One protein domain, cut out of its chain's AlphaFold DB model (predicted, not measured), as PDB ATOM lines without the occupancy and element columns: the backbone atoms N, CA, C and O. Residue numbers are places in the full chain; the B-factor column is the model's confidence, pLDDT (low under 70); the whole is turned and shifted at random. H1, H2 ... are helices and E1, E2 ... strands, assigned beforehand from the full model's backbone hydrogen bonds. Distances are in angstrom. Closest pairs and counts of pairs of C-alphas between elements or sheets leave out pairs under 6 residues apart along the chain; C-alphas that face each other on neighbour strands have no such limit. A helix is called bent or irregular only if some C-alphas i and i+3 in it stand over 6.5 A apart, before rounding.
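Overview. This is residues 95 to 259, 423 to 441 and 491 to 510 of the 547 residues of the protein "Type I restriction enzyme M protein" of Pseudoxanthomonas taiwanensis J19 (UniProt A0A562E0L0). A twisted sheet of five strands forms the core, with H2 and H4 over one face and H5 over the other. A small sheet, E5 and E6, packs on H5 through E5 at one end of the long axis; H1 lies off the sheet at the other. The printed part has 204 residues, with six named helices and seven named strands in the order H1 H2 E1 H3 H4 E2 E3 E4 H5 E5 E6 E7 H6. The large sheet, E1 E3 E2 E4 E7, is mixed, and so is the class, helices and strands. The whole is compact, with a radius of gyration of the C-alphas of 18.3 A, and only just elongated, spanning 61 by 40 by 33 A.

Arrangement. In the large sheet, E1, residues 123 to 134, and E3, residues 177 to 184, are antiparallel, with N 129 and O 182 2.8 A apart. E2, residues 156 to 163, forms a hairpin with E3, with N 179 and O 162 at 2.8 A. E4, residues 203 to 208, is parallel to E2, with N 163 and O 207 at 2.8 A. E7, residues 433 to 437, is antiparallel to E4, with N 206 and O 434 at 2.8 A. H2, residues 111 to 122, runs along the strands over E1 and E3 at a height of 9.1 A. H4, residues 143 to 154, stands up from the sheet on the same face. H2 and H4 touch at a shallow tilt of 31 degrees, the same way, with the C-alphas of Leu 113 and His 145 closest at 7.1 A. H3, residues 136 to 139, and H6, residues 501 to 504, only graze the sheet. E1, H3 H4 and E2 make a split strand-helix-strand unit, two strands running the same way with E3 between them; its crossover is right-handed. On the opposite face, H5, residues 229 to 248, lies over E2, E4 and E7 at 8.9 A, giving three layers, helices on both faces of a sheet. H5 is irregular, with C-alphas 242 and 245 9.6 A apart. E5, residues 253 to 256, comes closest to H5 at the C-alphas of His 255 and Asp 232, 4.6 A; it is antiparallel to E6, residues 424 to 427, with N 254 and O 426 at 2.8 A. H1, residues 100 to 103, is apart from H2. Every O i to N i+4 pair is within hydrogen-bond range in H4, 7 of 8 in H2 and 12 of 16 in H5; H1, H3 and H6 are too short for one.

Along the chain. E1 spans 21.0 A, E3 21.9 A, E2 20.3 A and H2 16.1 A. H1 begins at C-alpha 100, (149.080, 190.917, 151.921), and H6 ends at C-alpha 504, (177.982, 201.622, 177.937).

Size, cuts and confidence. The C-alphas of Gly 100 and Tyr 259, the two farthest apart, are 62.4 A apart. Residues 260 to 422 and 442 to 490 are not printed, with C-alpha gaps of 11.1 A and 8.6 A. Links E2 to E3, E3 to E4 and E4 to H5 are long. Residues 192 to 197, 250 to 251 and 508 to 510 have pLDDT under 70.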
ATOM      1  N   ARG A  95     160.927 190.232 155.545       91.50
ATOM      2  CA  ARG A  95     159.815 190.920 154.873       91.50
ATOM      3  C   ARG A  95     159.161 191.963 155.778       91.50
ATOM      4  O   ARG A  95     159.201 191.831 157.003       91.50
ATOM      5  N   ALA A  96     158.550 192.980 155.173       89.19
ATOM      6  CA  ALA A  96     157.899 194.098 155.862       89.19
ATOM      7  C   ALA A  96     156.615 193.694 156.617       89.19
ATOM      8  O   ALA A  96     156.079 194.457 157.419       89.19
ATOM      9  N   GLY A  97     156.089 192.496 156.365       85.75
ATOM     10  CA  GLY A  97     154.964 191.938 157.100       85.75
ATOM     11  C   GLY A  97     154.700 190.479 156.745       85.75
ATOM     12  O   GLY A  97     155.365 189.890 155.901       85.75
ATOM     13  N   THR A  98     153.702 189.884 157.393       82.06
ATOM     14  CA  THR A  98     153.362 188.457 157.232       82.06
ATOM     15  C   THR A  98     152.148 188.211 156.330       82.06
ATOM     16  O   THR A  98     151.869 187.069 155.964       82.06
ATOM     17  N   LYS A  99     151.413 189.268 155.951       82.88
ATOM     18  CA  LYS A  99     150.165 189.196 155.172       82.88
ATOM     19  C   LYS A  99     150.107 190.267 154.079       82.88
ATOM     20  O   LYS A  99     150.675 191.349 154.217       82.88
ATOM     21  N   GLY A 100     149.347 189.981 153.019       87.81
ATOM     22  CA  GLY A 100     149.080 190.917 151.921       87.81
ATOM     23  C   GLY A 100     150.339 191.333 151.156       87.81
ATOM     24  O   GLY A 100     151.322 190.598 151.122       87.81
ATOM     25  N   LYS A 101     150.320 192.538 150.566       83.12
ATOM     26  CA  LYS A 101     151.449 193.083 149.783       83.12
ATOM     27  C   LYS A 101     152.754 193.194 150.588       83.12
ATOM     28  O   LYS A 101     153.824 192.992 150.029       83.12
ATOM     29  N   LYS A 102     152.662 193.419 151.904       84.75
ATOM     30  CA  LYS A 102     153.823 193.526 152.808       84.75
ATOM     31  C   LYS A 102     154.616 192.220 152.961       84.75
ATOM     32  O   LYS A 102     155.757 192.264 153.400       84.75
ATOM     33  N   LYS A 103     154.028 191.066 152.616       87.00
ATOM     34  CA  LYS A 103     154.728 189.771 152.624       87.00
ATOM     35  C   LYS A 103     155.776 189.669 151.512       87.00
ATOM     36  O   LYS A 103     156.775 188.984 151.687       87.00
ATOM     37  N   GLU A 104     155.557 190.359 150.397       83.62
ATOM     38  CA  GLU A 104     156.470 190.349 149.249       83.62
ATOM     39  C   GLU A 104     157.524 191.464 149.349       83.62
ATOM     40  O   GLU A 104     158.635 191.337 148.836       83.62
ATOM     41  N   GLU A 105     157.210 192.542 150.064       89.31
ATOM     42  CA  GLU A 105     158.099 193.680 150.289       89.31
ATOM     43  C   GLU A 105     159.219 193.330 151.283       89.31
ATOM     44  O   GLU A 105     158.968 192.779 152.357       89.31
ATOM     45  N   VAL A 106     160.470 193.638 150.931       92.69
ATOM     46  CA  VAL A 106     161.603 193.504 151.857       92.69
ATOM     47  C   VAL A 106     161.556 194.583 152.931       92.69
ATOM     48  O   VAL A 106     161.166 195.717 152.677       92.69
ATOM     49  N   LEU A 107     161.979 194.231 154.142       94.50
ATOM     50  CA  LEU A 107     161.948 195.121 155.302       94.50
ATOM     51  C   LEU A 107     162.861 196.345 155.132       94.50
ATOM     52  O   LEU A 107     162.630 197.387 155.742       94.50
ATOM     53  N   THR A 108     163.921 196.225 154.333       95.81
ATOM     54  CA  THR A 108     164.840 197.326 154.060       95.81
ATOM     55  C   THR A 108     165.527 197.165 152.714       95.81
ATOM     56  O   THR A 108     165.742 196.053 152.238       95.81
ATOM     57  N   ASN A 109     165.918 198.295 152.134       95.00
ATOM     58  CA  ASN A 109     166.826 198.378 150.999       95.00
ATOM     59  C   ASN A 109     168.217 198.895 151.406       95.00
ATOM     60  O   ASN A 109     169.050 199.130 150.536       95.00
ATOM     61  N   LYS A 110     168.482 199.106 152.702       95.94
ATOM     62  CA  LYS A 110     169.779 199.585 153.186       95.94
ATOM     63  C   LYS A 110     170.828 198.482 153.091       95.94
ATOM     64  O   LYS A 110     170.743 197.479 153.798       95.94
ATOM     65  N   SER A 111     171.835 198.699 152.252       95.44
ATOM     66  CA  SER A 111     172.914 197.733 152.007       95.44
ATOM     67  C   SER A 111     173.642 197.307 153.290       95.44
ATOM     68  O   SER A 111     173.856 196.115 153.487       95.44
ATOM     69  N   GLU A 112     173.919 198.249 154.200       95.69
ATOM     70  CA  GLU A 112     174.600 198.010 155.486       95.69
ATOM     71  C   GLU A 112     173.938 196.906 156.337       95.69
ATOM     72  O   GLU A 112     174.636 196.118 156.968       95.69
ATOM     73  N   LEU A 113     172.603 196.790 156.308       97.69
ATOM     74  CA  LEU A 113     171.858 195.750 157.031       97.69
ATOM     75  C   LEU A 113     171.773 194.447 156.229       97.69
ATOM     76  O   LEU A 113     171.932 193.357 156.775       97.69
ATOM     77  N   LEU A 114     171.540 194.562 154.918       97.75
ATOM     78  CA  LEU A 114     171.418 193.416 154.014       97.75
ATOM     79  C   LEU A 114     172.705 192.588 153.972       97.75
ATOM     80  O   LEU A 114     172.644 191.361 153.982       97.75
ATOM     81  N   PHE A 115     173.869 193.237 153.995       98.25
ATOM     82  CA  PHE A 115     175.147 192.536 154.046       98.25
ATOM     83  C   PHE A 115     175.330 191.741 155.342       98.25
ATOM     84  O   PHE A 115     175.820 190.617 155.277       98.25
ATOM     85  N   VAL A 116     174.903 192.251 156.502       98.38
ATOM     86  CA  VAL A 116     175.008 191.495 157.764       98.38
ATOM     87  C   VAL A 116     174.102 190.260 157.736       98.38
ATOM     88  O   VAL A 116     174.559 189.171 158.085       98.38
ATOM     89  N   TRP A 117     172.863 190.377 157.240       97.94
ATOM     90  CA  TRP A 117     171.991 189.209 157.040       97.94
ATOM     91  C   TRP A 117     172.568 188.200 156.049       97.94
ATOM     92  O   TRP A 117     172.482 186.996 156.292       97.94
ATOM     93  N   LEU A 118     173.191 188.666 154.962       98.06
ATOM     94  CA  LEU A 118     173.886 187.789 154.024       98.06
ATOM     95  C   LEU A 118     175.019 187.029 154.709       98.06
ATOM     96  O   LEU A 118     175.073 185.809 154.608       98.06
ATOM     97  N   MET A 119     175.906 187.716 155.427       98.44
ATOM     98  CA  MET A 119     177.026 187.067 156.115       98.44
ATOM     99  C   MET A 119     176.536 186.041 157.134       98.44
ATOM    100  O   MET A 119     177.068 184.937 157.200       98.44
ATOM    101  N   LEU A 120     175.477 186.369 157.873       97.81
ATOM    102  CA  LEU A 120     174.845 185.447 158.806       97.81
ATOM    103  C   LEU A 120     174.245 184.216 158.107       97.81
ATOM    104  O   LEU A 120     174.317 183.104 158.629       97.81
ATOM    105  N   ASP A 121     173.670 184.384 156.918       97.62
ATOM    106  CA  ASP A 121     173.160 183.266 156.129       97.62
ATOM    107  C   ASP A 121     174.275 182.355 155.600       97.62
ATOM    108  O   ASP A 121     174.157 181.132 155.650       97.62
ATOM    109  N   LEU A 122     175.373 182.952 155.138       98.12
ATOM    110  CA  LEU A 122     176.540 182.251 154.601       98.12
ATOM    111  C   LEU A 122     177.273 181.414 155.660       98.12
ATOM    112  O   LEU A 122     177.900 180.406 155.320       98.12
ATOM    113  N   LEU A 123     177.188 181.802 156.933       98.62
ATOM    114  CA  LEU A 123     177.812 181.074 158.030       98.62
ATOM    115  C   LEU A 123     177.151 179.717 158.289       98.62
ATOM    116  O   LEU A 123     175.926 179.590 158.366       98.62
ATOM    117  N   GLN A 124     177.986 178.705 158.505       98.19
ATOM    118  CA  GLN A 124     177.613 177.456 159.169       98.19
ATOM    119  C   GLN A 124     177.264 177.715 160.636       98.19
ATOM    120  O   GLN A 124     177.735 178.683 161.234       98.19
ATOM    121  N   VAL A 125     176.487 176.820 161.250       97.88
ATOM    122  CA  VAL A 125     176.326 176.817 162.712       97.88
ATOM    123  C   VAL A 125     177.698 176.637 163.377       97.88
ATOM    124  O   VAL A 125     178.496 175.796 162.965       97.88
ATOM    125  N   GLY A 126     177.994 177.470 164.373       97.75
ATOM    126  CA  GLY A 126     179.304 177.607 165.013       97.75
ATOM    127  C   GLY A 126     180.312 178.462 164.230       97.75
ATOM    128  O   GLY A 126     181.395 178.751 164.745       97.75
ATOM    129  N   GLY A 127     179.983 178.880 163.004       98.19
ATOM    130  CA  GLY A 127     180.809 179.768 162.191       98.19
ATOM    131  C   GLY A 127     180.807 181.204 162.717       98.19
ATOM    132  O   GLY A 127     179.808 181.664 163.271       98.19
ATOM    133  N   ARG A 128     181.923 181.922 162.534       98.38
ATOM    134  CA  ARG A 128     182.135 183.289 163.045       98.38
ATOM    135  C   ARG A 128     182.285 184.309 161.926       98.38
ATOM    136  O   ARG A 128     182.961 184.054 160.932       98.38
ATOM    137  N   CYS A 129     181.726 185.492 162.124       98.69
ATOM    138  CA  CYS A 129     181.931 186.643 161.262       98.69
ATOM    139  C   CYS A 129     182.611 187.775 162.031       98.69
ATOM    140  O   CYS A 129     182.277 188.024 163.188       98.69
ATOM    141  N   ALA A 130     183.547 188.456 161.371       98.56
ATOM    142  CA  ALA A 130     184.010 189.778 161.768       98.56
ATOM    143  C   ALA A 130     183.763 190.735 160.598       98.56
ATOM    144  O   ALA A 130     184.305 190.552 159.504       98.56
ATOM    145  N   VAL A 131     182.918 191.735 160.825       98.69
ATOM    146  CA  VAL A 131     182.474 192.675 159.795       98.69
ATOM    147  C   VAL A 131     182.643 194.107 160.268       98.69
ATOM    148  O   VAL A 131     182.305 194.443 161.402       98.69
ATOM    149  N   ILE A 132     183.147 194.964 159.384       98.38
ATOM    150  CA  ILE A 132     183.177 196.406 159.621       98.38
ATOM    151  C   ILE A 132     181.818 196.983 159.238       98.38
ATOM    152  O   ILE A 132     181.378 196.853 158.098       98.38
ATOM    153  N   VAL A 133     181.147 197.618 160.193       97.75
ATOM    154  CA  VAL A 133     179.837 198.243 159.996       97.75
ATOM    155  C   VAL A 133     179.891 199.724 160.365       97.75
ATOM    156  O   VAL A 133     180.621 200.100 161.287       97.75
ATOM    157  N   PRO A 134     179.122 200.596 159.693       96.56
ATOM    158  CA  PRO A 134     178.869 201.935 160.212       96.56
ATOM    159  C   PRO A 134     178.130 201.831 161.554       96.56
ATOM    160  O   PRO A 134     177.270 200.963 161.728       96.56
ATOM    161  N   GLU A 135     178.420 202.724 162.508       94.50
ATOM    162  CA  GLU A 135     177.811 202.629 163.850       94.50
ATOM    163  C   GLU A 135     176.275 202.728 163.820       94.50
ATOM    164  O   GLU A 135     175.611 202.215 164.717       94.50
ATOM    165  N   GLY A 136     175.690 203.293 162.757       95.12
ATOM    166  CA  GLY A 136     174.240 203.312 162.550       95.12
ATOM    167  C   GLY A 136     173.587 201.923 162.595       95.12
ATOM    168  O   GLY A 136     172.461 201.807 163.071       95.12
ATOM    169  N   VAL A 137     174.292 200.851 162.209       97.44
ATOM    170  CA  VAL A 137     173.811 199.463 162.373       97.44
ATOM    171  C   VAL A 137     173.587 199.125 163.854       97.44
ATOM    172  O   VAL A 137     172.609 198.461 164.208       97.44
ATOM    173  N   LEU A 138     174.452 199.641 164.729       97.69
ATOM    174  CA  LEU A 138     174.495 199.338 166.159       97.69
ATOM    175  C   LEU A 138     173.449 200.100 166.983       97.69
ATOM    176  O   LEU A 138     173.064 199.615 168.039       97.69
ATOM    177  N   PHE A 139     172.951 201.247 166.515       96.06
ATOM    178  CA  PHE A 139     171.990 202.056 167.282       96.06
ATOM    179  C   PHE A 139     170.798 202.588 166.478       96.06
ATOM    180  O   PHE A 139     169.945 203.270 167.032       96.06
ATOM    181  N   GLY A 140     170.710 202.323 165.173       95.94
ATOM    182  CA  GLY A 140     169.608 202.807 164.343       95.94
ATOM    183  C   GLY A 140     168.245 202.317 164.846       95.94
ATOM    184  O   GLY A 140     168.125 201.187 165.321       95.94
ATOM    185  N   ASN A 141     167.220 203.160 164.698       94.62
ATOM    186  CA  ASN A 141     165.897 202.956 165.307       94.62
ATOM    187  C   ASN A 141     164.804 202.523 164.319       94.62
ATOM    188  O   ASN A 141     163.639 202.460 164.691       94.62
ATOM    189  N   THR A 142     165.133 202.248 163.051       95.31
ATOM    190  CA  THR A 142     164.121 201.682 162.141       95.31
ATOM    191  C   THR A 142     163.878 200.212 162.478       95.31
ATOM    192  O   THR A 142     164.799 199.530 162.936       95.31
ATOM    193  N   ASP A 143     162.688 199.696 162.159       92.62
ATOM    194  CA  ASP A 143     162.310 198.294 162.395       92.62
ATOM    195  C   ASP A 143     163.368 197.299 161.898       92.62
ATOM    196  O   ASP A 143     163.657 196.306 162.557       92.62
ATOM    197  N   ALA A 144     164.001 197.585 160.754       95.31
ATOM    198  CA  ALA A 144     165.068 196.763 160.191       95.31
ATOM    199  C   ALA A 144     166.326 196.701 161.074       95.31
ATOM    200  O   ALA A 144     166.896 195.625 161.238       95.31
ATOM    201  N   HIS A 145     166.748 197.830 161.652       96.94
ATOM    202  CA  HIS A 145     167.934 197.884 162.512       96.94
ATOM    203  C   HIS A 145     167.673 197.160 163.832       96.94
ATOM    204  O   HIS A 145     168.467 196.315 164.240       96.94
ATOM    205  N   VAL A 146     166.533 197.455 164.466       94.25
ATOM    206  CA  VAL A 146     166.137 196.816 165.727       94.25
ATOM    207  C   VAL A 146     165.975 195.311 165.522       94.25
ATOM    208  O   VAL A 146     166.489 194.531 166.317       94.25
ATOM    209  N   LYS A 147     165.338 194.885 164.421       93.31
ATOM    210  CA  LYS A 147     165.185 193.465 164.086       93.31
ATOM    211  C   LYS A 147     166.524 192.768 163.873       93.31
ATOM    212  O   LYS A 147     166.692 191.671 164.393       93.31
ATOM    213  N   LEU A 148     167.460 193.383 163.146       96.06
ATOM    214  CA  LEU A 148     168.785 192.804 162.925       96.06
ATOM    215  C   LEU A 148     169.535 192.611 164.249       96.06
ATOM    216  O   LEU A 148     170.019 191.516 164.513       96.06
ATOM    217  N   ARG A 149     169.616 193.649 165.095       96.44
ATOM    218  CA  ARG A 149     170.314 193.550 166.390       96.44
ATOM    219  C   ARG A 149     169.662 192.532 167.309       96.44
ATOM    220  O   ARG A 149     170.360 191.734 167.923       96.44
ATOM    221  N   ARG A 150     168.329 192.516 167.349       93.00
ATOM    222  CA  ARG A 150     167.566 191.518 168.094       93.00
ATOM    223  C   ARG A 150     167.885 190.103 167.603       93.00
ATOM    224  O   ARG A 150     168.280 189.288 168.418       93.00
ATOM    225  N   GLU A 151     167.819 189.835 166.295       93.94
ATOM    226  CA  GLU A 151     168.181 188.528 165.710       93.94
ATOM    227  C   GLU A 151     169.618 188.123 166.069       93.94
ATOM    228  O   GLU A 151     169.847 187.006 166.526       93.94
ATOM    229  N   LEU A 152     170.584 189.036 165.939       95.88
ATOM    230  CA  LEU A 152     171.978 188.773 166.303       95.88
ATOM    231  C   LEU A 152     172.150 188.384 167.778       95.88
ATOM    232  O   LEU A 152     172.985 187.541 168.087       95.88
ATOM    233  N   LEU A 153     171.386 188.998 168.680       94.88
ATOM    234  CA  LEU A 153     171.531 188.825 170.126       94.88
ATOM    235  C   LEU A 153     170.721 187.638 170.672       94.88
ATOM    236  O   LEU A 153     171.160 186.978 171.616       94.88
ATOM    237  N   THR A 154     169.554 187.354 170.084       92.19
ATOM    238  CA  THR A 154     168.635 186.312 170.564       92.19
ATOM    239  C   THR A 154     168.842 184.977 169.858       92.19
ATOM    240  O   THR A 154     168.810 183.943 170.517       92.19
ATOM    241  N   GLU A 155     169.108 184.976 168.547       92.50
ATOM    242  CA  GLU A 155     169.300 183.754 167.746       92.50
ATOM    243  C   GLU A 155     170.770 183.349 167.611       92.50
ATOM    244  O   GLU A 155     171.101 182.210 167.258       92.50
ATOM    245  N   HIS A 156     171.679 184.274 167.894       94.94
ATOM    246  CA  HIS A 156     173.107 184.122 167.667       94.94
ATOM    247  C   HIS A 156     173.905 184.683 168.849       94.94
ATOM    248  O   HIS A 156     173.337 185.129 169.850       94.94
ATOM    249  N   TRP A 157     175.232 184.583 168.769       95.88
ATOM    250  CA  TRP A 157     176.139 185.130 169.776       95.88
ATOM    251  C   TRP A 157     176.878 186.333 169.222       95.88
ATOM    252  O   TRP A 157     177.682 186.186 168.304       95.88
ATOM    253  N   VAL A 158     176.652 187.514 169.793       98.00
ATOM    254  CA  VAL A 158     177.503 188.683 169.542       98.00
ATOM    255  C   VAL A 158     178.675 188.626 170.517       98.00
ATOM    256  O   VAL A 158     178.509 188.844 171.711       98.00
ATOM    257  N   GLU A 159     179.863 188.296 170.010       96.88
ATOM    258  CA  GLU A 159     181.059 188.104 170.838       96.88
ATOM    259  C   GLU A 159     181.727 189.441 171.189       96.88
ATOM    260  O   GLU A 159     182.251 189.581 172.296       96.88
ATOM    261  N   ALA A 160     181.719 190.413 170.265       98.19
ATOM    262  CA  ALA A 160     182.352 191.711 170.475       98.19
ATOM    263  C   ALA A 160     181.826 192.841 169.579       98.19
ATOM    264  O   ALA A 160     181.443 192.622 168.428       98.19
ATOM    265  N   VAL A 161     181.937 194.069 170.091       98.50
ATOM    266  CA  VAL A 161     181.844 195.322 169.336       98.50
ATOM    267  C   VAL A 161     183.085 196.169 169.616       98.50
ATOM    268  O   VAL A 161     183.294 196.651 170.728       98.50
ATOM    269  N   ILE A 162     183.907 196.380 168.592       98.44
ATOM    270  CA  ILE A 162     185.130 197.185 168.683       98.44
ATOM    271  C   ILE A 162     184.871 198.509 167.965       98.44
ATOM    272  O   ILE A 162     184.838 198.544 166.734       98.44
ATOM    273  N   SER A 163     184.658 199.588 168.719       97.88
ATOM    274  CA  SER A 163     184.427 200.924 168.158       97.88
ATOM    275  C   SER A 163     185.735 201.492 167.627       97.88
ATOM    276  O   SER A 163     186.746 201.505 168.331       97.88
ATOM    277  N   LEU A 164     185.714 201.934 166.371       97.56
ATOM    278  CA  LEU A 164     186.843 202.575 165.710       97.56
ATOM    279  C   LEU A 164     186.679 204.099 165.773       97.56
ATOM    280  O   LEU A 164     185.550 204.605 165.713       97.56
ATOM    281  N   PRO A 165     187.778 204.865 165.856       95.19
ATOM    282  CA  PRO A 165     187.685 206.312 165.871       95.19
ATOM    283  C   PRO A 165     187.193 206.830 164.512       95.19
ATOM    284  O   PRO A 165     187.400 206.220 163.457       95.19
ATOM    285  N   GLY A 166     186.537 207.992 164.518       94.88
ATOM    286  CA  GLY A 166     186.242 208.696 163.271       94.88
ATOM    287  C   GLY A 166     187.547 209.007 162.533       94.88
ATOM    288  O   GLY A 166     188.512 209.450 163.149       94.88
ATOM    289  N   GLY A 167     187.585 208.763 161.222       94.38
ATOM    290  CA  GLY A 167     188.763 209.048 160.398       94.38
ATOM    291  C   GLY A 167     189.611 207.839 159.992       94.38
ATOM    292  O   GLY A 167     190.463 207.992 159.123       94.38
ATOM    293  N   VAL A 168     189.347 206.635 160.519       96.00
ATOM    294  CA  VAL A 168     190.082 205.404 160.135       96.00
ATOM    295  C   VAL A 168     190.041 205.127 158.625       96.00
ATOM    296  O   VAL A 168     191.014 204.642 158.051       96.00
ATOM    297  N   PHE A 169     188.937 205.482 157.966       95.44
ATOM    298  CA  PHE A 169     188.723 205.259 156.532       95.44
ATOM    299  C   PHE A 169     188.880 206.517 155.667       95.44
ATOM    300  O   PHE A 169     188.464 206.534 154.508       95.44
ATOM    301  N   GLN A 170     189.485 207.582 156.196       94.69
ATOM    302  CA  GLN A 170     189.853 208.737 155.376       94.69
ATOM    303  C   GLN A 170     190.922 208.346 154.329       94.69
ATOM    304  O   GLN A 170     191.638 207.370 154.538       94.69
ATOM    305  N   PRO A 171     191.033 209.048 153.185       94.25
ATOM    306  CA  PRO A 171     190.187 210.152 152.725       94.25
ATOM    307  C   PRO A 171     188.831 209.704 152.147       94.25
ATOM    308  O   PRO A 171     188.042 210.541 151.718       94.25
ATOM    309  N   TYR A 172     188.557 208.396 152.083       91.00
ATOM    310  CA  TYR A 172     187.371 207.867 151.406       91.00
ATOM    311  C   TYR A 172     186.075 208.204 152.145       91.00
ATOM    312  O   TYR A 172     185.057 208.497 151.521       91.00
ATOM    313  N   THR A 173     186.097 208.153 153.478       91.56
ATOM    314  CA  THR A 173     184.929 208.453 154.307       91.56
ATOM    315  C   THR A 173     185.313 208.824 155.738       91.56
ATOM    316  O   THR A 173     186.218 208.245 156.336       91.56
ATOM    317  N   GLY A 174     184.588 209.796 156.297       90.44
ATOM    318  CA  GLY A 174     184.671 210.181 157.709       90.44
ATOM    319  C   GLY A 174     183.685 209.437 158.615       90.44
ATOM    320  O   GLY A 174     183.625 209.738 159.805       90.44
ATOM    321  N   VAL A 175     182.891 208.506 158.071       91.69
ATOM    322  CA  VAL A 175     181.899 207.739 158.840       91.69
ATOM    323  C   VAL A 175     182.592 206.958 159.956       91.69
ATOM    324  O   VAL A 175     183.560 206.233 159.718       91.69
ATOM    325  N   LYS A 176     182.078 207.099 161.183       94.50
ATOM    326  CA  LYS A 176     182.513 206.297 162.326       94.50
ATOM    327  C   LYS A 176     181.992 204.869 162.174       94.50
ATOM    328  O   LYS A 176     180.824 204.649 161.842       94.50
ATOM    329  N   THR A 177     182.874 203.906 162.387       96.88
ATOM    330  CA  THR A 177     182.622 202.484 162.134       96.88
ATOM    331  C   THR A 177     182.955 201.658 163.366       96.88
ATOM    332  O   THR A 177     183.545 202.139 164.333       96.88
ATOM    333  N   SER A 178     182.539 200.402 163.361       98.06
ATOM    334  CA  SER A 178     182.889 199.424 164.382       98.06
ATOM    335  C   SER A 178     183.131 198.070 163.737       98.06
ATOM    336  O   SER A 178     182.535 197.756 162.707       98.06
ATOM    337  N   ILE A 179     183.981 197.258 164.354       98.56
ATOM    338  CA  ILE A 179     184.107 195.841 164.018       98.56
ATOM    339  C   ILE A 179     183.097 195.087 164.879       98.56
ATOM    340  O   ILE A 179     183.211 195.065 166.105       98.56
ATOM    341  N   LEU A 180     182.104 194.487 164.234       98.75
ATOM    342  CA  LEU A 180     181.124 193.613 164.861       98.75
ATOM    343  C   LEU A 180     181.580 192.163 164.687       98.75
ATOM    344  O   LEU A 180     181.787 191.706 163.559       98.75
ATOM    345  N   VAL A 181     181.720 191.442 165.797       98.69
ATOM    346  CA  VAL A 181     182.100 190.026 165.811       98.69
ATOM    347  C   VAL A 181     180.938 189.205 166.342       98.69
ATOM    348  O   VAL A 181     180.478 189.424 167.462       98.69
ATOM    349  N   PHE A 182     180.466 188.245 165.552       98.50
ATOM    350  CA  PHE A 182     179.359 187.375 165.941       98.50
ATOM    351  C   PHE A 182     179.545 185.943 165.450       98.50
ATOM    352  O   PHE A 182     180.297 185.671 164.514       98.50
ATOM    353  N   ARG A 183     178.834 185.015 166.083       97.94
ATOM    354  CA  ARG A 183     178.837 183.590 165.778       97.94
ATOM    355  C   ARG A 183     177.419 183.092 165.568       97.94
ATOM    356  O   ARG A 183     176.531 183.377 166.369       97.94
ATOM    357  N   LYS A 184     177.208 182.337 164.495       97.56
ATOM    358  CA  LYS A 184     175.902 181.754 164.195       97.56
ATOM    359  C   LYS A 184     175.640 180.547 165.091       97.56
ATOM    360  O   LYS A 184     176.450 179.631 165.134       97.56
ATOM    361  N   GLU A 185     174.478 180.519 165.728       95.12
ATOM    362  CA  GLU A 185     174.041 179.421 166.607       95.12
ATOM    363  C   GLU A 185     172.759 178.747 166.106       95.12
ATOM    364  O   GLU A 185     172.695 177.522 166.024       95.12
ATOM    365  N   THR A 186     171.749 179.522 165.705       93.12
ATOM    366  CA  THR A 186     170.529 178.968 165.106       93.12
ATOM    367  C   THR A 186     170.742 178.605 163.617       93.12
ATOM    368  O   THR A 186     171.162 179.463 162.829       93.12
ATOM    369  N   PRO A 187     170.449 177.359 163.184       94.00
ATOM    370  CA  PRO A 187     170.472 176.983 161.769       94.00
ATOM    371  C   PRO A 187     169.372 177.704 160.985       94.00
ATOM    372  O   PRO A 187     168.315 178.026 161.526       94.00
ATOM    373  N   ARG A 188     169.567 177.891 159.678       92.31
ATOM    374  CA  ARG A 188     168.635 178.614 158.790       92.31
ATOM    375  C   ARG A 188     167.191 178.116 158.890       92.31
ATOM    376  O   ARG A 188     166.273 178.926 158.969       92.31
ATOM    377  N   ALA A 189     166.992 176.797 158.907       90.44
ATOM    378  CA  ALA A 189     165.668 176.177 159.010       90.44
ATOM    379  C   ALA A 189     165.041 176.280 160.414       90.44
ATOM    380  O   ALA A 189     163.838 176.090 160.558       90.44
ATOM    381  N   GLY A 190     165.851 176.564 161.437       86.00
ATOM    382  CA  GLY A 190     165.427 176.701 162.829       86.00
ATOM    383  C   GLY A 190     165.078 178.130 163.237       86.00
ATOM    384  O   GLY A 190     164.776 178.345 164.403       86.00
ATOM    385  N   LYS A 191     165.119 179.105 162.318       82.12
ATOM    386  CA  LYS A 191     164.688 180.478 162.605       82.12
ATOM    387  C   LYS A 191     163.187 180.487 162.918       82.12
ATOM    388  O   LYS A 191     162.372 180.368 162.004       82.12
ATOM    389  N   THR A 192     162.814 180.662 164.182       67.62
ATOM    390  CA  THR A 192     161.404 180.707 164.612       67.62
ATOM    391  C   THR A 192     160.806 182.120 164.592       67.62
ATOM    392  O   THR A 192     159.609 182.301 164.804       67.62
ATOM    393  N   GLY A 193     161.601 183.133 164.226       64.69
ATOM    394  CA  GLY A 193     161.236 184.536 164.428       64.69
ATOM    395  C   GLY A 193     161.528 184.957 165.870       64.69
ATOM    396  O   GLY A 193     162.135 184.201 166.614       64.69
ATOM    397  N   PHE A 194     161.143 186.172 166.271       63.66
ATOM    398  CA  PHE A 194     161.339 186.595 167.660       63.66
ATOM    399  C   PHE A 194     160.341 185.866 168.564       63.66
ATOM    400  O   PHE A 194     159.220 186.324 168.776       63.66
ATOM    401  N   GLU A 195     160.747 184.714 169.075       60.34
ATOM    402  CA  GLU A 195     160.127 184.114 170.244       60.34
ATOM    403  C   GLU A 195     160.812 184.705 171.478       60.34
ATOM    404  O   GLU A 195     162.028 184.892 171.483       60.34
ATOM    405  N   LYS A 196     160.021 185.060 172.498       65.12
ATOM    406  CA  LYS A 196     160.427 185.732 173.751       65.12
ATOM    407  C   LYS A 196     161.279 184.816 174.652       65.12
ATOM    408  O   LYS A 196     161.017 184.685 175.844       65.12
ATOM    409  N   ASN A 197     162.242 184.127 174.057       60.22
ATOM    410  CA  ASN A 197     163.128 183.168 174.682       60.22
ATOM    411  C   ASN A 197     164.246 183.895 175.435       60.22
ATOM    412  O   ASN A 197     164.475 185.099 175.262       60.22
ATOM    413  N   ASP A 198     164.951 183.147 176.279       71.06
ATOM    414  CA  ASP A 198     166.222 183.601 176.823       71.06
ATOM    415  C   ASP A 198     167.174 183.891 175.665       71.06
ATOM    416  O   ASP A 198     167.352 183.040 174.783       71.06
ATOM    417  N   PRO A 199     167.740 185.104 175.605       83.81
ATOM    418  CA  PRO A 199     168.602 185.433 174.505       83.81
ATOM    419  C   PRO A 199     169.860 184.577 174.583       83.81
ATOM    420  O   PRO A 199     170.413 184.334 175.657       83.81
ATOM    421  N   ARG A 200     170.332 184.122 173.425       88.88
ATOM    422  CA  ARG A 200     171.531 183.292 173.367       88.88
ATOM    423  C   ARG A 200     172.774 184.045 173.828       88.88
ATOM    424  O   ARG A 200     173.633 183.437 174.456       88.88
ATOM    425  N   THR A 201     172.894 185.332 173.503       93.62
ATOM    426  CA  THR A 201     174.001 186.164 173.990       93.62
ATOM    427  C   THR A 201     173.781 186.512 175.462       93.62
ATOM    428  O   THR A 201     172.781 187.124 175.805       93.62
ATOM    429  N   GLU A 202     174.724 186.193 176.346       93.06
ATOM    430  CA  GLU A 202     174.645 186.648 177.744       93.06
ATOM    431  C   GLU A 202     175.281 188.031 177.926       93.06
ATOM    432  O   GLU A 202     174.702 188.913 178.565       93.06
ATOM    433  N   HIS A 203     176.465 188.225 177.335       95.19
ATOM    434  CA  HIS A 203     177.289 189.428 177.450       95.19
ATOM    435  C   HIS A 203     177.872 189.798 176.099       95.19
ATOM    436  O   HIS A 203     178.276 188.920 175.340       95.19
ATOM    437  N   VAL A 204     178.000 191.099 175.856       97.25
ATOM    438  CA  VAL A 204     178.765 191.632 174.726       97.25
ATOM    439  C   VAL A 204     180.009 192.328 175.260       97.25
ATOM    440  O   VAL A 204     179.921 193.155 176.171       97.25
ATOM    441  N   TRP A 205     181.169 191.986 174.697       97.69
ATOM    442  CA  TRP A 205     182.426 192.666 174.991       97.69
ATOM    443  C   TRP A 205     182.592 193.893 174.102       97.69
ATOM    444  O   TRP A 205     182.466 193.818 172.881       97.69
ATOM    445  N   PHE A 206     182.898 195.025 174.717       97.31
ATOM    446  CA  PHE A 206     183.138 196.285 174.036       97.31
ATOM    447  C   PHE A 206     184.594 196.689 174.179       97.31
ATOM    448  O   PHE A 206     185.191 196.515 175.242       97.31
ATOM    449  N   TYR A 207     185.139 197.273 173.116       96.19
ATOM    450  CA  TYR A 207     186.457 197.894 173.130       96.19
ATOM    451  C   TYR A 207     186.430 199.203 172.344       96.19
ATOM    452  O   TYR A 207     185.877 199.255 171.245       96.19
ATOM    453  N   GLU A 208     187.044 200.255 172.877       95.12
ATOM    454  CA  GLU A 208     187.183 201.539 172.188       95.12
ATOM    455  C   GLU A 208     188.617 201.753 171.694       95.12
ATOM    456  O   GLU A 208     189.561 201.922 172.469       95.12
ATOM    457  N   VAL A 209     188.774 201.771 170.372       95.62
ATOM    458  CA  VAL A 209     190.012 202.174 169.708       95.62
ATOM    459  C   VAL A 209     190.014 203.699 169.612       95.62
ATOM    460  O   VAL A 209     189.109 204.315 169.059       95.62
ATOM    461  N   THR A 210     191.068 204.313 170.130       93.81
ATOM    462  CA  THR A 210     191.352 205.751 170.016       93.81
ATOM    463  C   THR A 210     192.455 206.042 169.000       93.81
ATOM    464  O   THR A 210     192.446 207.094 168.364       93.81
ATOM    465  N   ALA A 211     193.375 205.096 168.805       94.31
ATOM    466  CA  ALA A 211     194.469 205.190 167.848       94.31
ATOM    467  C   ALA A 211     194.693 203.848 167.143       94.31
ATOM    468  O   ALA A 211     194.719 202.801 167.782       94.31
ATOM    469  N   ASP A 212     194.883 203.884 165.826       95.38
ATOM    470  CA  ASP A 212     195.089 202.708 164.969       95.38
ATOM    471  C   ASP A 212     196.491 202.671 164.331       95.38
ATOM    472  O   ASP A 212     196.742 201.919 163.389       95.38
ATOM    473  N   GLY A 213     197.415 203.497 164.833       94.31
ATOM    474  CA  GLY A 213     198.762 203.648 164.282       94.31
ATOM    475  C   GLY A 213     198.870 204.599 163.083       94.31
ATOM    476  O   GLY A 213     199.937 204.670 162.474       94.31
ATOM    477  N   PHE A 214     197.819 205.353 162.740       96.12
ATOM    478  CA  PHE A 214     197.830 206.362 161.669       96.12
ATOM    479  C   PHE A 214     197.281 207.706 162.164       96.12
ATOM    480  O   PHE A 214     196.633 207.775 163.211       96.12
ATOM    481  N   SER A 215     197.549 208.808 161.452       95.50
ATOM    482  CA  SER A 215     196.774 210.043 161.643       95.50
ATOM    483  C   SER A 215     195.306 209.791 161.275       95.50
ATOM    484  O   SER A 215     195.003 208.971 160.412       95.50
ATOM    485  N   LEU A 216     194.374 210.480 161.934       94.81
ATOM    486  CA  LEU A 216     192.931 210.370 161.652       94.81
ATOM    487  C   LEU A 216     192.447 211.426 160.637       94.81
ATOM    488  O   LEU A 216     191.249 211.618 160.443       94.81
ATOM    489  N   ASP A 217     193.387 212.131 160.004       94.31
ATOM    490  CA  ASP A 217     193.123 213.114 158.956       94.31
ATOM    491  C   ASP A 217     193.091 212.472 157.557       94.31
ATOM    492  O   ASP A 217     193.401 211.295 157.370       94.31
ATOM    493  N   ALA A 218     192.742 213.277 156.550       93.94
ATOM    494  CA  ALA A 218     192.677 212.862 155.148       93.94
ATOM    495  C   ALA A 218     193.979 212.250 154.604       93.94
ATOM    496  O   ALA A 218     193.933 211.504 153.630       93.94
ATOM    497  N   LYS A 219     195.136 212.564 155.204       95.44
ATOM    498  CA  LYS A 219     196.431 212.062 154.736       95.44
ATOM    499  C   LYS A 219     196.714 210.648 155.224       95.44
ATOM    500  O   LYS A 219     197.495 209.968 154.568       95.44
ATOM    501  N   ARG A 220     196.124 210.226 156.355       96.06
ATOM    502  CA  ARG A 220     196.373 208.917 156.990       96.06
ATOM    503  C   ARG A 220     197.865 208.592 157.040       96.06
ATOM    504  O   ARG A 220     198.320 207.556 156.568       96.06
ATOM    505  N   THR A 221     198.646 209.519 157.581       95.50
ATOM    506  CA  THR A 221     200.097 209.356 157.687       95.50
ATOM    507  C   THR A 221     200.380 208.254 158.710       95.50
ATOM    508  O   THR A 221     199.880 208.362 159.836       95.50
ATOM    509  N   PRO A 222     201.145 207.200 158.366       93.31
ATOM    510  CA  PRO A 222     201.559 206.195 159.335       93.31
ATOM    511  C   PRO A 222     202.277 206.854 160.512       93.31
ATOM    512  O   PRO A 222     203.086 207.764 160.326       93.31
ATOM    513  N   ARG A 223     202.024 206.365 161.725       93.12
ATOM    514  CA  ARG A 223     202.715 206.779 162.952       93.12
ATOM    515  C   ARG A 223     203.373 205.567 163.616       93.12
ATOM    516  O   ARG A 223     202.906 205.118 164.663       93.12
ATOM    517  N   PRO A 224     204.423 204.988 163.004       88.06
ATOM    518  CA  PRO A 224     205.108 203.841 163.584       88.06
ATOM    519  C   PRO A 224     205.669 204.175 164.969       88.06
ATOM    520  O   PRO A 224     206.097 205.304 165.210       88.06
ATOM    521  N   GLY A 225     205.643 203.206 165.884       85.06
ATOM    522  CA  GLY A 225     206.100 203.400 167.263       85.06
ATOM    523  C   GLY A 225     205.176 204.231 168.156       85.06
ATOM    524  O   GLY A 225     205.450 204.340 169.346       85.06
ATOM    525  N   GLN A 226     204.085 204.794 167.624       90.31
ATOM    526  CA  GLN A 226     203.033 205.407 168.436       90.31
ATOM    527  C   GLN A 226     201.920 204.411 168.769       90.31
ATOM    528  O   GLN A 226     201.873 203.298 168.247       90.31
ATOM    529  N   ASP A 227     201.013 204.854 169.639       90.19
ATOM    530  CA  ASP A 227     199.870 204.087 170.120       90.19
ATOM    531  C   ASP A 227     199.050 203.476 168.977       90.19
ATOM    532  O   ASP A 227     198.576 204.162 168.062       90.19
ATOM    533  N   ASN A 228     198.856 202.163 169.067       93.94
ATOM    534  CA  ASN A 228     197.977 201.410 168.193       93.94
ATOM    535  C   ASN A 228     197.149 200.429 169.026       93.94
ATOM    536  O   ASN A 228     197.565 199.310 169.331       93.94
ATOM    537  N   ASP A 229     195.941 200.856 169.372       95.25
ATOM    538  CA  ASP A 229     195.048 200.140 170.276       95.25
ATOM    539  C   ASP A 229     194.560 198.805 169.707       95.25
ATOM    540  O   ASP A 229     194.032 197.998 170.464       95.25
ATOM    541  N   LEU A 230     194.740 198.537 168.408       95.44
ATOM    542  CA  LEU A 230     194.357 197.259 167.804       95.44
ATOM    543  C   LEU A 230     195.183 196.091 168.364       95.44
ATOM    544  O   LEU A 230     194.674 194.973 168.460       95.44
ATOM    545  N   TRP A 231     196.434 196.336 168.768       94.69
ATOM    546  CA  TRP A 231     197.262 195.318 169.420       94.69
ATOM    547  C   TRP A 231     196.762 194.989 170.820       94.69
ATOM    548  O   TRP A 231     196.664 193.814 171.171       94.69
ATOM    549  N   ASP A 232     196.392 196.015 171.585       94.75
ATOM    550  CA  ASP A 232     195.801 195.836 172.907       94.75
ATOM    551  C   ASP A 232     194.445 195.132 172.808       94.75
ATOM    552  O   ASP A 232     194.243 194.098 173.442       94.75
ATOM    553  N   ALA A 233     193.570 195.591 171.908       95.25
ATOM    554  CA  ALA A 233     192.284 194.962 171.632       95.25
ATOM    555  C   ALA A 233     192.433 193.471 171.302       95.25
ATOM    556  O   ALA A 233     191.660 192.653 171.793       95.25
ATOM    557  N   LEU A 234     193.449 193.089 170.519       94.75
ATOM    558  CA  LEU A 234     193.722 191.688 170.197       94.75
ATOM    559  C   LEU A 234     194.094 190.863 171.439       94.75
ATOM    560  O   LEU A 234     193.625 189.731 171.582       94.75
ATOM    561  N   VAL A 235     194.944 191.397 172.318       94.00
ATOM    562  CA  VAL A 235     195.349 190.716 173.558       94.00
ATOM    563  C   VAL A 235     194.159 190.597 174.508       94.00
ATOM    564  O   VAL A 235     193.851 189.496 174.964       94.00
ATOM    565  N   GLN A 236     193.442 191.696 174.746       93.50
ATOM    566  CA  GLN A 236     192.306 191.721 175.664       93.50
ATOM    567  C   GLN A 236     191.127 190.886 175.152       93.50
ATOM    568  O   GLN A 236     190.496 190.178 175.934       93.50
ATOM    569  N   PHE A 237     190.864 190.869 173.842       94.94
ATOM    570  CA  PHE A 237     189.814 190.024 173.274       94.94
ATOM    571  C   PHE A 237     190.139 188.530 173.409       94.94
ATOM    572  O   PHE A 237     189.260 187.722 173.698       94.94
ATOM    573  N   ARG A 238     191.413 188.134 173.263       93.75
ATOM    574  CA  ARG A 238     191.829 186.744 173.523       93.75
ATOM    575  C   ARG A 238     191.615 186.347 174.978       93.75
ATOM    576  O   ARG A 238     191.145 185.239 175.218       93.75
ATOM    577  N   ARG A 239     191.920 187.243 175.920       92.88
ATOM    578  CA  ARG A 239     191.633 187.028 177.345       92.88
ATOM    579  C   ARG A 239     190.134 186.902 177.590       92.88
ATOM    580  O   ARG A 239     189.718 185.940 178.221       92.88
ATOM    581  N   TRP A 240     189.317 187.781 177.005       93.69
ATOM    582  CA  TRP A 240     187.852 187.688 177.059       93.69
ATOM    583  C   TRP A 240     187.334 186.323 176.588       93.69
ATOM    584  O   TRP A 240     186.528 185.701 177.274       93.69
ATOM    585  N   LEU A 241     187.841 185.807 175.467       92.12
ATOM    586  CA  LEU A 241     187.438 184.494 174.952       92.12
ATOM    587  C   LEU A 241     187.832 183.316 175.865       92.12
ATOM    588  O   LEU A 241     187.238 182.247 175.740       92.12
ATOM    589  N   GLN A 242     188.831 183.480 176.736       91.81
ATOM    590  CA  GLN A 242     189.331 182.430 177.636       91.81
ATOM    591  C   GLN A 242     188.732 182.522 179.045       91.81
ATOM    592  O   GLN A 242     188.386 181.501 179.633       91.81
ATOM    593  N   GLU A 243     188.617 183.736 179.581       91.25
ATOM    594  CA  GLU A 243     188.285 184.014 180.984       91.25
ATOM    595  C   GLU A 243     186.870 184.606 181.156       91.25
ATOM    596  O   GLU A 243     186.367 184.705 182.276       91.25
ATOM    597  N   GLY A 244     186.197 185.011 180.071       89.06
ATOM    598  CA  GLY A 244     184.888 185.664 180.131       89.06
ATOM    599  C   GLY A 244     184.935 186.991 180.897       89.06
ATOM    600  O   GLY A 244     185.878 187.769 180.753       89.06
ATOM    601  N   ARG A 245     183.924 187.264 181.738       83.31
ATOM    602  CA  ARG A 245     183.797 188.535 182.493       83.31
ATOM    603  C   ARG A 245     185.005 188.871 183.357       83.31
ATOM    604  O   ARG A 245     185.390 190.040 183.392       83.31
ATOM    605  N   ALA A 246     185.649 187.854 183.929       82.56
ATOM    606  CA  ALA A 246     186.854 188.023 184.732       82.56
ATOM    607  C   ALA A 246     187.996 188.697 183.948       82.56
ATOM    608  O   ALA A 246     188.764 189.451 184.534       82.56
ATOM    609  N   ALA A 247     188.061 188.541 182.615       82.56
ATOM    610  CA  ALA A 247     189.064 189.210 181.773       82.56
ATOM    611  C   ALA A 247     188.983 190.741 181.840       82.56
ATOM    612  O   ALA A 247     189.951 191.443 181.552       82.56
ATOM    613  N   THR A 248     187.798 191.255 182.164       79.44
ATOM    614  CA  THR A 248     187.528 192.689 182.239       79.44
ATOM    615  C   THR A 248     187.660 193.221 183.672       79.44
ATOM    616  O   THR A 248     187.594 194.426 183.891       79.44
ATOM    617  N   GLU A 249     187.868 192.347 184.655       71.88
ATOM    618  CA  GLU A 249     188.000 192.683 186.070       71.88
ATOM    619  C   GLU A 249     189.498 192.736 186.432       71.88
ATOM    620  O   GLU A 249     190.193 191.726 186.385       71.88
ATOM    621  N   GLY A 250     190.037 193.920 186.747       68.50
ATOM    622  CA  GLY A 250     191.450 194.085 187.119       68.50
ATOM    623  C   GLY A 250     192.044 195.442 186.740       68.50
ATOM    624  O   GLY A 250     191.355 196.302 186.187       68.50
ATOM    625  N   GLU A 251     193.331 195.636 187.042       68.88
ATOM    626  CA  GLU A 251     194.071 196.838 186.641       68.88
ATOM    627  C   GLU A 251     194.180 196.931 185.115       68.88
ATOM    628  O   GLU A 251     194.567 195.979 184.427       68.88
ATOM    629  N   ALA A 252     193.835 198.099 184.570       76.25
ATOM    630  CA  ALA A 252     193.870 198.332 183.138       76.25
ATOM    631  C   ALA A 252     195.329 198.343 182.650       76.25
ATOM    632  O   ALA A 252     196.103 199.248 182.960       76.25
ATOM    633  N   THR A 253     195.704 197.324 181.879       86.00
ATOM    634  CA  THR A 253     197.027 197.205 181.251       86.00
ATOM    635  C   THR A 253     196.890 197.413 179.754       86.00
ATOM    636  O   THR A 253     195.965 196.886 179.143       86.00
ATOM    637  N   TYR A 254     197.813 198.176 179.176       90.31
ATOM    638  CA  TYR A 254     197.875 198.444 177.748       90.31
ATOM    639  C   TYR A 254     199.049 197.710 177.100       90.31
ATOM    640  O   TYR A 254     200.191 197.866 177.544       90.31
ATOM    641  N   HIS A 255     198.766 196.943 176.048       93.00
ATOM    642  CA  HIS A 255     199.707 196.051 175.372       93.00
ATOM    643  C   HIS A 255     200.122 196.569 173.986       93.00
ATOM    644  O   HIS A 255     199.265 196.905 173.171       93.00
ATOM    645  N   GLN A 256     201.426 196.586 173.686       93.56
ATOM    646  CA  GLN A 256     201.987 196.982 172.383       93.56
ATOM    647  C   GLN A 256     203.147 196.069 171.951       93.56
ATOM    648  O   GLN A 256     203.832 195.494 172.802       93.56
ATOM    649  N   PRO A 257     203.410 195.923 170.639       93.94
ATOM    650  CA  PRO A 257     204.672 195.370 170.172       93.94
ATOM    651  C   PRO A 257     205.795 196.400 170.325       93.94
ATOM    652  O   PRO A 257     205.557 197.609 170.350       93.94
ATOM    653  N   ARG A 258     207.042 195.929 170.367       90.50
ATOM    654  CA  ARG A 258     208.201 196.825 170.243       90.50
ATOM    655  C   ARG A 258     208.300 197.362 168.828       90.50
ATOM    656  O   ARG A 258     208.094 196.602 167.888       90.50
ATOM    657  N   TYR A 259     208.670 198.626 168.692       89.12
ATOM    658  CA  TYR A 259     208.974 199.255 167.413       89.12
ATOM    659  C   TYR A 259     210.404 199.772 167.426       89.12
ATOM    660  O   TYR A 259     210.859 200.304 168.438       89.12
ATOM    661  N   ASP A 423     204.612 192.363 173.773       88.69
ATOM    662  CA  ASP A 423     205.230 192.126 175.082       88.69
ATOM    663  C   ASP A 423     205.469 193.407 175.893       88.69
ATOM    664  O   ASP A 423     205.813 193.327 177.072       88.69
ATOM    665  N   GLN A 424     205.266 194.587 175.301       91.12
ATOM    666  CA  GLN A 424     205.310 195.834 176.053       91.12
ATOM    667  C   GLN A 424     203.990 196.036 176.789       91.12
ATOM    668  O   GLN A 424     202.926 196.058 176.171       91.12
ATOM    669  N   THR A 425     204.075 196.231 178.102       91.19
ATOM    670  CA  THR A 425     202.936 196.546 178.967       91.19
ATOM    671  C   THR A 425     203.155 197.872 179.669       91.19
ATOM    672  O   THR A 425     204.229 198.111 180.221       91.19
ATOM    673  N   ARG A 426     202.122 198.709 179.715       88.56
ATOM    674  CA  ARG A 426     202.104 199.936 180.520       88.56
ATOM    675  C   ARG A 426     200.744 200.099 181.205       88.56
ATOM    676  O   ARG A 426     199.756 199.608 180.655       88.56
ATOM    677  N   PRO A 427     200.658 200.778 182.361       83.62
ATOM    678  CA  PRO A 427     199.371 201.132 182.947       83.62
ATOM    679  C   PRO A 427     198.544 201.928 181.935       83.62
ATOM    680  O   PRO A 427     199.042 202.878 181.326       83.62
ATOM    681  N   ALA A 428     197.297 201.526 181.712       73.75
ATOM    682  CA  ALA A 428     196.384 202.298 180.886       73.75
ATOM    683  C   ALA A 428     195.800 203.430 181.742       73.75
ATOM    684  O   ALA A 428     195.240 203.173 182.804       73.75
ATOM    685  N   GLY A 429     195.904 204.677 181.272       72.00
ATOM    686  CA  GLY A 429     195.320 205.833 181.966       72.00
ATOM    687  C   GLY A 429     193.788 205.813 182.031       72.00
ATOM    688  O   GLY A 429     193.216 206.537 182.829       72.00
ATOM    689  N   ALA A 430     193.146 204.974 181.211       77.38
ATOM    690  CA  ALA A 430     191.708 204.750 181.183       77.38
ATOM    691  C   ALA A 430     191.412 203.304 180.762       77.38
ATOM    692  O   ALA A 430     192.154 202.699 179.976       77.38
ATOM    693  N   ARG A 431     190.292 202.753 181.232       82.75
ATOM    694  CA  ARG A 431     189.827 201.421 180.826       82.75
ATOM    695  C   ARG A 431     189.255 201.469 179.404       82.75
ATOM    696  O   ARG A 431     188.279 202.167 179.152       82.75
ATOM    697  N   LYS A 432     189.838 200.693 178.480       88.75
ATOM    698  CA  LYS A 432     189.421 200.649 177.061       88.75
ATOM    699  C   LYS A 432     188.428 199.543 176.714       88.75
ATOM    700  O   LYS A 432     187.877 199.567 175.619       88.75
ATOM    701  N   CYS A 433     188.188 198.591 177.620       92.38
ATOM    702  CA  CYS A 433     187.264 197.482 177.386       92.38
ATOM    703  C   CYS A 433     186.356 197.170 178.576       92.38
ATOM    704  O   CYS A 433     186.734 197.356 179.735       92.38
ATOM    705  N   TRP A 434     185.152 196.683 178.298       93.19
ATOM    706  CA  TRP A 434     184.148 196.323 179.301       93.19
ATOM    707  C   TRP A 434     183.171 195.294 178.729       93.19
ATOM    708  O   TRP A 434     183.121 195.077 177.521       93.19
ATOM    709  N   ALA A 435     182.412 194.631 179.598       94.12
ATOM    710  CA  ALA A 435     181.391 193.668 179.205       94.12
ATOM    711  C   ALA A 435     180.027 194.128 179.717       94.12
ATOM    712  O   ALA A 435     179.904 194.517 180.878       94.12
ATOM    713  N   VAL A 436     179.010 194.062 178.862       95.00
ATOM    714  CA  VAL A 436     177.650 194.517 179.188       95.00
ATOM    715  C   VAL A 436     176.695 193.331 179.102       95.00
ATOM    716  O   VAL A 436     176.744 192.606 178.102       95.00
ATOM    717  N   PRO A 437     175.846 193.095 180.120       94.62
ATOM    718  CA  PRO A 437     174.822 192.062 180.050       94.62
ATOM    719  C   PRO A 437     173.783 192.398 178.984       94.62
ATOM    720  O   PRO A 437     173.328 193.540 178.874       94.62
ATOM    721  N   LEU A 438     173.346 191.380 178.246       94.25
ATOM    722  CA  LEU A 438     172.222 191.544 177.339       94.25
ATOM    723  C   LEU A 438     170.922 191.772 178.109       94.25
ATOM    724  O   LEU A 438     170.234 192.763 177.877       94.25
ATOM    725  N   ARG A 439     170.644 190.877 179.059       93.06
ATOM    726  CA  ARG A 439     169.521 190.955 179.989       93.06
ATOM    727  C   ARG A 439     170.059 190.928 181.412       93.06
ATOM    728  O   ARG A 439     170.755 189.990 181.799       93.06
ATOM    729  N   ALA A 440     169.716 191.942 182.193       93.69
ATOM    730  CA  ALA A 440     169.908 191.955 183.638       93.69
ATOM    731  C   ALA A 440     168.598 192.401 184.288       93.69
ATOM    732  O   ALA A 440     167.951 193.313 183.785       93.69
ATOM    733  N   TRP A 441     168.178 191.727 185.357       94.31
ATOM    734  CA  TRP A 441     166.926 192.028 186.054       94.31
ATOM    735  C   TRP A 441     167.130 193.168 187.051       94.31
ATOM    736  O   TRP A 441     168.131 193.184 187.766       94.31
ATOM    737  N   CYS A 491     171.298 197.481 180.882       94.75
ATOM    738  CA  CYS A 491     171.414 196.291 180.034       94.75
ATOM    739  C   CYS A 491     171.006 196.570 178.575       94.75
ATOM    740  O   CYS A 491     170.266 197.508 178.265       94.75
ATOM    741  N   ILE A 492     171.501 195.750 177.644       95.94
ATOM    742  CA  ILE A 492     171.320 195.986 176.200       95.94
ATOM    743  C   ILE A 492     169.845 195.902 175.783       95.94
ATOM    744  O   ILE A 492     169.388 196.710 174.975       95.94
ATOM    745  N   GLU A 493     169.084 194.957 176.333       93.75
ATOM    746  CA  GLU A 493     167.671 194.765 175.991       93.75
ATOM    747  C   GLU A 493     166.797 195.944 176.447       93.75
ATOM    748  O   GLU A 493     165.942 196.389 175.682       93.75
ATOM    749  N   ALA A 494     167.061 196.512 177.632       93.75
ATOM    750  CA  ALA A 494     166.373 197.707 178.135       93.75
ATOM    751  C   ALA A 494     166.699 198.979 177.331       93.75
ATOM    752  O   ALA A 494     165.905 199.917 177.300       93.75
ATOM    753  N   ARG A 495     167.848 199.003 176.647       93.62
ATOM    754  CA  ARG A 495     168.319 200.109 175.795       93.62
ATOM    755  C   ARG A 495     167.985 199.886 174.318       93.62
ATOM    756  O   ARG A 495     168.792 200.209 173.450       93.62
ATOM    757  N   ASP A 496     166.826 199.303 174.017       91.62
ATOM    758  CA  ASP A 496     166.353 199.058 172.645       91.62
ATOM    759  C   ASP A 496     167.363 198.296 171.767       91.62
ATOM    760  O   ASP A 496     167.539 198.561 170.565       91.62
ATOM    761  N   TRP A 497     168.032 197.312 172.375       93.94
ATOM    762  CA  TRP A 497     169.024 196.460 171.719       93.94
ATOM    763  C   TRP A 497     170.221 197.241 171.170       93.94
ATOM    764  O   TRP A 497     170.832 196.813 170.191       93.94
ATOM    765  N   ASN A 498     170.515 198.421 171.714       96.06
ATOM    766  CA  ASN A 498     171.611 199.269 171.263       96.06
ATOM    767  C   ASN A 498     172.962 198.586 171.530       96.06
ATOM    768  O   ASN A 498     173.211 198.045 172.597       96.06
ATOM    769  N   LEU A 499     173.841 198.592 170.536       97.31
ATOM    770  CA  LEU A 499     175.173 197.994 170.590       97.31
ATOM    771  C   LEU A 499     176.272 199.041 170.377       97.31
ATOM    772  O   LEU A 499     177.379 198.707 169.976       97.31
ATOM    773  N   SER A 500     175.987 200.325 170.584       94.75
ATOM    774  CA  SER A 500     176.999 201.377 170.530       94.75
ATOM    775  C   SER A 500     177.886 201.313 171.770       94.75
ATOM    776  O   SER A 500     177.396 201.449 172.888       94.75
ATOM    777  N   ALA A 501     179.201 201.170 171.584       92.12
ATOM    778  CA  ALA A 501     180.148 201.125 172.700       92.12
ATOM    779  C   ALA A 501     180.022 202.360 173.611       92.12
ATOM    780  O   ALA A 501     179.957 202.233 174.831       92.12
ATOM    781  N   GLY A 502     179.892 203.556 173.024       88.94
ATOM    782  CA  GLY A 502     179.796 204.809 173.780       88.94
ATOM    783  C   GLY A 502     178.612 204.872 174.753       88.94
ATOM    784  O   GLY A 502     178.690 205.597 175.738       88.94
ATOM    785  N   GLN A 503     177.552 204.088 174.522       88.44
ATOM    786  CA  GLN A 503     176.375 204.020 175.394       88.44
ATOM    787  C   GLN A 503     176.667 203.359 176.748       88.44
ATOM    788  O   GLN A 503     175.985 203.654 177.727       88.44
ATOM    789  N   TYR A 504     177.660 202.469 176.786       91.50
ATOM    790  CA  TYR A 504     177.982 201.622 177.937       91.50
ATOM    791  C   TYR A 504     179.374 201.888 178.507       91.50
ATOM    792  O   TYR A 504     179.830 201.158 179.387       91.50
ATOM    793  N   LYS A 505     180.078 202.884 177.963       87.56
ATOM    794  CA  LYS A 505     181.438 203.210 178.375       87.56
ATOM    795  C   LYS A 505     181.451 203.529 179.879       87.56
ATOM    796  O   LYS A 505     180.736 204.441 180.296       87.56
ATOM    797  N   PRO A 506     182.251 202.811 180.689       81.00
ATOM    798  CA  PRO A 506     182.371 203.097 182.109       81.00
ATOM    799  C   PRO A 506     182.851 204.530 182.338       81.00
ATOM    800  O   PRO A 506     183.714 205.025 181.609       81.00
ATOM    801  N   PHE A 507     182.315 205.182 183.369       71.38
ATOM    802  CA  PHE A 507     182.802 206.489 183.792       71.38
ATOM    803  C   PHE A 507     184.242 206.377 184.289       71.38
ATOM    804  O   PHE A 507     184.557 205.544 185.142       71.38
ATOM    805  N   ASP A 508     185.109 207.231 183.755       61.88
ATOM    806  CA  ASP A 508     186.487 207.348 184.205       61.88
ATOM    807  C   ASP A 508     186.594 208.473 185.238       61.88
ATOM    808  O   ASP A 508     186.592 209.657 184.899       61.88
ATOM    809  N   PHE A 509     186.660 208.094 186.515       55.09
ATOM    810  CA  PHE A 509     186.822 209.042 187.616       55.09
ATOM    811  C   PHE A 509     188.245 209.616 187.704       55.09
ATOM    812  O   PHE A 509     188.434 210.623 188.378       55.09
ATOM    813  N   ALA A 510     189.239 209.012 187.038       52.44
ATOM    814  CA  ALA A 510     190.626 209.480 187.080       52.44
ATOM    815  C   ALA A 510     190.861 210.703 186.177       52.44
ATOM    816  O   ALA A 510     191.742 211.509 186.455       52.44
TER     817      ALA A 510